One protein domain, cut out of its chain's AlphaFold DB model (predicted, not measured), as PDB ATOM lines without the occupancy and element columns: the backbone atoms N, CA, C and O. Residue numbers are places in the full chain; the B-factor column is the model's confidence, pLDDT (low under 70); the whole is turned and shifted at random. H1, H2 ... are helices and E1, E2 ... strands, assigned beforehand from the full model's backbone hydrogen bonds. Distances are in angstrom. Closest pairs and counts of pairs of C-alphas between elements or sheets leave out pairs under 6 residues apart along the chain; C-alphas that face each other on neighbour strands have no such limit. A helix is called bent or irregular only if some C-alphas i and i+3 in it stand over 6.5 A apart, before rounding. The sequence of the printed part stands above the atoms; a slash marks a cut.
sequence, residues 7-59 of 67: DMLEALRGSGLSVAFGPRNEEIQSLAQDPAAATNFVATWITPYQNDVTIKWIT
ATOM      1  N   ASP A   7       3.249  26.273 -30.955       93.81
ATOM      2  CA  ASP A   7       2.070  26.363 -30.081       93.81
ATOM      3  C   ASP A   7       2.150  25.428 -28.867       93.81
ATOM      4  O   ASP A   7       1.703  25.783 -27.778       93.81
ATOM      5  N   MET A   8       2.761  24.246 -29.018       91.44
ATOM      6  CA  MET A   8       2.965  23.334 -27.893       91.44
ATOM      7  C   MET A   8       3.966  23.906 -26.886       91.44
ATOM      8  O   MET A   8       3.696  23.892 -25.687       91.44
ATOM      9  N   LEU A   9       5.124  24.391 -27.346       94.69
ATOM     10  CA  LEU A   9       6.145  24.933 -26.445       94.69
ATOM     11  C   LEU A   9       5.664  26.221 -25.770       94.69
ATOM     12  O   LEU A   9       5.944  26.424 -24.590       94.69
ATOM     13  N   GLU A  10       4.884  27.038 -26.476       96.44
ATOM     14  CA  GLU A  10       4.217  28.205 -25.897       96.44
ATOM     15  C   GLU A  10       3.217  27.802 -24.806       96.44
ATOM     16  O   GLU A  10       3.259  28.345 -23.703       96.44
ATOM     17  N   ALA A  11       2.378  26.790 -25.050       95.25
ATOM     18  CA  ALA A  11       1.425  26.296 -24.053       95.25
ATOM     19  C   ALA A  11       2.095  25.682 -22.808       95.25
ATOM     20  O   ALA A  11       1.489  25.627 -21.738       95.25
ATOM     21  N   LEU A  12       3.336  25.206 -22.932       96.06
ATOM     22  CA  LEU A  12       4.085  24.589 -21.838       96.06
ATOM     23  C   LEU A  12       4.849  25.589 -20.966       96.06
ATOM     24  O   LEU A  12       5.328  25.189 -19.897       96.06
ATOM     25  N   ARG A  13       4.971  26.858 -21.376       97.06
ATOM     26  CA  ARG A  13       5.675  27.878 -20.588       97.06
ATOM     27  C   ARG A  13       5.069  27.998 -19.191       97.06
ATOM     28  O   ARG A  13       3.858  28.114 -19.026       97.06
ATOM     29  N   GLY A  14       5.917  27.944 -18.167       97.31
ATOM     30  CA  GLY A  14       5.515  28.061 -16.764       97.31
ATOM     31  C   GLY A  14       4.670  26.898 -16.228       97.31
ATOM     32  O   GLY A  14       4.269  26.934 -15.068       97.31
ATOM     33  N   SER A  15       4.412  25.852 -17.023       96.75
ATOM     34  CA  SER A  15       3.567  24.719 -16.609       96.75
ATOM     35  C   SER A  15       4.224  23.808 -15.564       96.75
ATOM     36  O   SER A  15       3.534  23.061 -14.875       96.75
ATOM     37  N   GLY A  16       5.559  23.817 -15.479       95.31
ATOM     38  CA  GLY A  16       6.342  22.887 -14.657       95.31
ATOM     39  C   GLY A  16       6.380  21.445 -15.186       95.31
ATOM     40  O   GLY A  16       7.020  20.585 -14.578       95.31
ATOM     41  N   LEU A  17       5.725  21.157 -16.317       95.69
ATOM     42  CA  LEU A  17       5.765  19.840 -16.943       95.69
ATOM     43  C   LEU A  17       7.116  19.615 -17.626       95.69
ATOM     44  O   LEU A  17       7.579  20.431 -18.421       95.69
ATOM     45  N   SER A  18       7.733  18.470 -17.333       95.12
ATOM     46  CA  SER A  18       8.939  18.026 -18.034       95.12
ATOM     47  C   SER A  18       8.584  17.456 -19.399       95.12
ATOM     48  O   SER A  18       7.698  16.606 -19.498       95.12
ATOM     49  N   VAL A  19       9.321  17.854 -20.435       94.50
ATOM     50  CA  VAL A  19       9.073  17.398 -21.806       94.50
ATOM     51  C   VAL A  19      10.281  16.732 -22.452       94.50
ATOM     52  O   VAL A  19      11.436  17.060 -22.171       94.50
ATOM     53  N   ALA A  20       9.970  15.779 -23.330       93.88
ATOM     54  CA  ALA A  20      10.891  15.129 -24.252       93.88
ATOM     55  C   ALA A  20      10.375  15.310 -25.681       93.88
ATOM     56  O   ALA A  20       9.210  14.992 -25.961       93.88
ATOM     57  N   PHE A  21      11.225  15.777 -26.590       94.31
ATOM     58  CA  PHE A  21      10.900  15.858 -28.013       94.31
ATOM     59  C   PHE A  21      12.135  15.684 -28.895       94.31
ATOM     60  O   PHE A  21      13.257  15.729 -28.405       94.31
ATOM     61  N   GLY A  22      11.928  15.469 -30.188       93.31
ATOM     62  CA  GLY A  22      12.993  15.215 -31.150       93.31
ATOM     63  C   GLY A  22      12.735  15.851 -32.507       93.31
ATOM     64  O   GLY A  22      11.635  16.349 -32.726       93.31
ATOM     65  N   PRO A  23      13.728  15.846 -33.409       93.12
ATOM     66  CA  PRO A  23      13.493  16.103 -34.825       93.12
ATOM     67  C   PRO A  23      12.647  14.978 -35.437       93.12
ATOM     68  O   PRO A  23      12.607  13.862 -34.904       93.12
ATOM     69  N   ARG A  24      12.051  15.235 -36.605       91.62
ATOM     70  CA  ARG A  24      11.446  14.160 -37.399       91.62
ATOM     71  C   ARG A  24      12.520  13.170 -37.852       91.62
ATOM     72  O   ARG A  24      13.684  13.540 -38.017       91.62
ATOM     73  N   ASN A  25      12.136  11.918 -38.106       91.50
ATOM     74  CA  ASN A  25      13.084  10.889 -38.548       91.50
ATOM     75  C   ASN A  25      13.820  11.289 -39.835       91.50
ATOM     76  O   ASN A  25      15.017  11.034 -39.970       91.50
ATOM     77  N   GLU A  26      13.126  11.961 -40.751       92.38
ATOM     78  CA  GLU A  26      13.658  12.413 -42.036       92.38
ATOM     79  C   GLU A  26      14.730  13.506 -41.881       92.38
ATOM     80  O   GLU A  26      15.581  13.672 -42.754       92.38
ATOM     81  N   GLU A  27      14.733  14.235 -40.762       92.62
ATOM     82  CA  GLU A  27      15.691  15.313 -40.491       92.62
ATOM     83  C   GLU A  27      16.978  14.797 -39.826       92.62
ATOM     84  O   GLU A  27      18.011  15.468 -39.873       92.62
ATOM     85  N   ILE A  28      16.965  13.588 -39.249       93.50
ATOM     86  CA  ILE A  28      18.091  13.032 -38.475       93.50
ATOM     87  C   ILE A  28      19.373  12.981 -39.297       93.50
ATOM     88  O   ILE A  28      20.438  13.336 -38.795       93.50
ATOM     89  N   GLN A  29      19.284  12.562 -40.562       95.06
ATOM     90  CA  GLN A  29      20.461  12.492 -41.422       95.06
ATOM     91  C   GLN A  29      21.076  13.882 -41.640       95.06
ATOM     92  O   GLN A  29      22.296  14.017 -41.579       95.06
ATOM     93  N   SER A  30      20.250  14.913 -41.844       96.69
ATOM     94  CA  SER A  30      20.732  16.290 -41.996       96.69
ATOM     95  C   SER A  30      21.403  16.779 -40.714       96.69
ATOM     96  O   SER A  30      22.524  17.276 -40.773       96.69
ATOM     97  N   LEU A  31      20.779  16.548 -39.555       95.75
ATOM     98  CA  LEU A  31      21.353  16.906 -38.255       95.75
ATOM     99  C   LEU A  31      22.680  16.181 -37.979       95.75
ATOM    100  O   LEU A  31      23.558  16.743 -37.329       95.75
ATOM    101  N   ALA A  32      22.837  14.945 -38.461       95.31
ATOM    102  CA  ALA A  32      24.058  14.160 -38.290       95.31
ATOM    103  C   ALA A  32      25.197  14.590 -39.231       95.31
ATOM    104  O   ALA A  32      26.367  14.408 -38.896       95.31
ATOM    105  N   GLN A  33      24.869  15.113 -40.413       97.38
ATOM    106  CA  GLN A  33      25.843  15.423 -41.465       97.38
ATOM    107  C   GLN A  33      26.231  16.903 -41.518       97.38
ATOM    108  O   GLN A  33      27.325  17.218 -41.984       97.38
ATOM    109  N   ASP A  34      25.369  17.799 -41.036       97.50
ATOM    110  CA  ASP A  34      25.580  19.243 -41.080       97.50
ATOM    111  C   ASP A  34      25.475  19.875 -39.676       97.50
ATOM    112  O   ASP A  34      24.376  20.008 -39.122       97.50
ATOM    113  N   PRO A  35      26.599  20.340 -39.095       97.12
ATOM    114  CA  PRO A  35      26.586  21.067 -37.830       97.12
ATOM    115  C   PRO A  35      25.701  22.322 -37.844       97.12
ATOM    116  O   PRO A  35      25.167  22.701 -36.796       97.12
ATOM    117  N   ALA A  36      25.520  22.977 -38.997       98.19
ATOM    118  CA  ALA A  36      24.640  24.137 -39.112       98.19
ATOM    119  C   ALA A  36      23.165  23.741 -38.943       98.19
ATOM    120  O   ALA A  36      22.423  24.453 -38.266       98.19
ATOM    121  N   ALA A  37      22.754  22.579 -39.461       97.44
ATOM    122  CA  ALA A  37      21.410  22.043 -39.261       97.44
ATOM    123  C   ALA A  37      21.137  21.739 -37.776       97.44
ATOM    124  O   ALA A  37      20.112  22.159 -37.234       97.44
ATOM    125  N   ALA A  38      22.086  21.102 -37.081       97.12
ATOM    126  CA  ALA A  38      21.985  20.864 -35.638       97.12
ATOM    127  C   ALA A  38      21.937  22.178 -34.833       97.12
ATOM    128  O   ALA A  38      21.118  22.328 -33.925       97.12
ATOM    129  N   THR A  39      22.763  23.160 -35.204       98.31
ATOM    130  CA  THR A  39      22.760  24.496 -34.583       98.31
ATOM    131  C   THR A  39      21.408  25.183 -34.761       98.31
ATOM    132  O   THR A  39      20.862  25.736 -33.806       98.31
ATOM    133  N   ASN A  40      20.836  25.107 -35.964       97.88
ATOM    134  CA  ASN A  40      19.542  25.701 -36.261       97.88
ATOM    135  C   ASN A  40      18.404  25.028 -35.478       97.88
ATOM    136  O   ASN A  40      17.531  25.720 -34.953       97.88
ATOM    137  N   PHE A  41      18.435  23.699 -35.324       96.56
ATOM    138  CA  PHE A  41      17.461  22.969 -34.509       96.56
ATOM    139  C   PHE A  41      17.457  23.460 -33.054       96.56
ATOM    140  O   PHE A  41      16.402  23.784 -32.509       96.56
ATOM    141  N   VAL A  42      18.640  23.583 -32.439       97.12
ATOM    142  CA  VAL A  42      18.782  24.089 -31.063       97.12
ATOM    143  C   VAL A  42      18.295  25.536 -30.960       97.12
ATOM    144  O   VAL A  42      17.514  25.861 -30.063       97.12
ATOM    145  N   ALA A  43      18.717  26.397 -31.892       98.06
ATOM    146  CA  ALA A  43      18.343  27.808 -31.909       98.06
ATOM    147  C   ALA A  43      16.832  28.025 -32.092       98.06
ATOM    148  O   ALA A  43      16.289  28.981 -31.545       98.06
ATOM    149  N   THR A  44      16.161  27.130 -32.819       96.62
ATOM    150  CA  THR A  44      14.720  27.216 -33.088       96.62
ATOM    151  C   THR A  44      13.890  26.649 -31.936       96.62
ATOM    152  O   THR A  44      12.935  27.283 -31.497       96.62
ATOM    153  N   TRP A  45      14.248  25.468 -31.424       96.25
ATOM    154  CA  TRP A  45      13.351  24.687 -30.565       96.25
ATOM    155  C   TRP A  45      13.750  24.619 -29.093       96.25
ATOM    156  O   TRP A  45      12.935  24.228 -28.263       96.25
ATOM    157  N   ILE A  46      14.984  24.992 -28.747       96.06
ATOM    158  CA  ILE A  46      15.497  24.865 -27.376       96.06
ATOM    159  C   ILE A  46      15.771  26.246 -26.785       96.06
ATOM    160  O   ILE A  46      15.164  26.621 -25.781       96.06
ATOM    161  N   THR A  47      16.638  27.033 -27.423       97.62
ATOM    162  CA  THR A  47      17.098  28.324 -26.891       97.62
ATOM    163  C   THR A  47      15.962  29.294 -26.522       97.62
ATOM    164  O   THR A  47      16.042  29.884 -25.443       97.62
ATOM    165  N   PRO A  48      14.879  29.451 -27.315       97.38
ATOM    166  CA  PRO A  48      13.798  30.392 -26.989       97.38
ATOM    167  C   PRO A  48      12.912  29.966 -25.805       97.38
ATOM    168  O   PRO A  48      12.114  30.763 -25.303       97.38
ATOM    169  N   TYR A  49      13.025  28.709 -25.374       96.62
ATOM    170  CA  TYR A  49      12.117  28.075 -24.416       96.62
ATOM    171  C   TYR A  49      12.817  27.601 -23.141       96.62
ATOM    172  O   TYR A  49      12.145  27.348 -22.146       96.62
ATOM    173  N   GLN A  50      14.151  27.518 -23.138       95.00
ATOM    174  CA  GLN A  50      14.953  26.899 -22.071       95.00
ATOM    175  C   GLN A  50      14.726  27.460 -20.656       95.00
ATOM    176  O   GLN A  50      14.983  26.757 -19.684       95.00
ATOM    177  N   ASN A  51      14.264  28.708 -20.532       96.94
ATOM    178  CA  ASN A  51      14.010  29.341 -19.233       96.94
ATOM    179  C   ASN A  51      12.584  29.106 -18.714       96.94
ATOM    180  O   ASN A  51      12.370  29.139 -17.506       96.94
ATOM    181  N   ASP A  52      11.625  28.855 -19.610       97.19
ATOM    182  CA  ASP A  52      10.196  28.822 -19.269       97.19
ATOM    183  C   ASP A  52       9.580  27.427 -19.433       97.19
ATOM    184  O   ASP A  52       8.522  27.144 -18.872       97.19
ATOM    185  N   VAL A  53      10.228  26.544 -20.191       97.12
ATOM    186  CA  VAL A  53       9.797  25.167 -20.446       97.12
ATOM    187  C   VAL A  53      10.833  24.212 -19.871       97.12
ATOM    188  O   VAL A  53      12.026  24.319 -20.148       97.12
ATOM    189  N   THR A  54      10.387  23.221 -19.097       97.31
ATOM    190  CA  THR A  54      11.275  22.188 -18.549       97.31
ATOM    191  C   THR A  54      11.603  21.137 -19.617       97.31
ATOM    192  O   THR A  54      11.041  20.042 -19.645       97.31
ATOM    193  N   ILE A  55      12.524  21.466 -20.526       96.12
ATOM    194  CA  ILE A  55      13.025  20.540 -21.552       96.12
ATOM    195  C   ILE A  55      14.032  19.592 -20.903       96.12
ATOM    196  O   ILE A  55      15.133  19.996 -20.538       96.12
ATOM    197  N   LYS A  56      13.652  18.323 -20.737       95.81
ATOM    198  CA  LYS A  56      14.466  17.348 -19.999       95.81
ATOM    199  C   LYS A  56      15.260  16.420 -20.913       95.81
ATOM    200  O   LYS A  56      16.357  16.008 -20.544       95.81
ATOM    201  N   TRP A  57      14.733  16.112 -22.099       94.81
ATOM    202  CA  TRP A  57      15.404  15.243 -23.064       94.81
ATOM    203  C   TRP A  57      15.152  15.677 -24.503       94.81
ATOM    204  O   TRP A  57      14.047  16.098 -24.844       94.81
ATOM    205  N   ILE A  58      16.166  15.476 -25.347       94.00
ATOM    206  CA  ILE A  58      16.025  15.499 -26.801       94.00
ATOM    207  C   ILE A  58      16.123  14.058 -27.307       94.00
ATOM    208  O   ILE A  58      17.129  13.389 -27.078       94.00
ATOM    209  N   THR A  59      15.071  13.556 -27.952       93.12
ATOM    210  CA  THR A  59      14.994  12.173 -28.448       93.12
ATOM    211  C   THR A  59      15.373  12.125 -29.923       93.12
ATOM    212  O   THR A  59      14.635  12.642 -30.753       93.12
TER     213      THR A  59
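This is residues 7 to 59 of the 67 residues of the protein "Glucan endo-1,3-beta-D-glucosidase" of Arabidopsis lyrata subsp. lyrata (UniProt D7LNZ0). The chain makes an elongated, open loop: a small sheet of two parallel strands, E1 and E2, lies along one side, H3 runs back along the other, and H2 makes the turn at one end. H1 sits near the opposite end, before E1. The printed part has 53 residues, with three named helices and two named strands in the order H1, E1, H2, H3, E2, a mixed class of helices and strands. It is only just compact, close to loose, with a radius of gyration of the C-alphas of 11.8 A, and spans 34 by 18 by 17 A.

E1 is residues 18 to 21, 10.4 A long, and E2 is residues 54 to 58, 11.6 A long, ending at C-alpha 58 (16.025, 15.499, -26.801). H3, residues 35 to 45, is 15.5 A long. H2, residues 25 to 33, is 13.9 A long and only just irregular: C-alphas 26 and 29 are 6.8 A apart. H1, residues 7 to 12, begins at C-alpha 7 (2.070, 26.363, -30.081).

E1 and E2 are parallel neighbours, with directions at 30 degrees. N 19 and O 54 are 2.9 A apart and N 56 and O 19 are 2.9 A apart, both within hydrogen-bond range. E1, H2, H3 and E2 form a strand-helix-strand unit, two parallel strands with helices between, and its crossover is right-handed. H2 and H3 touch only at the corner by their link, closest at the C-alphas of Leu 31 and Ala 38, 4.8 A, at a steep tilt of 49 degrees, opposite ways. E1 and H3 are apart, as are H2 and E2. H1 is apart from H2, and only just apart from H3 and from E2, the closest C-alphas being 8.3 A apart in each case. Every O i to N i+4 pair is within hydrogen-bond range in H1 and H3; in H2, 3 of 5 are.

The C-alphas of Ser 15 and Gln 33, the two farthest apart, are 34.6 A apart. The printed part has no cut. The links H1 to E1, E1 to H2 and H2 to H3 are tight, and H3 to E2 is short, with 8 residues. The mean pLDDT of the printed part is 95.6, and no printed residue is under 70.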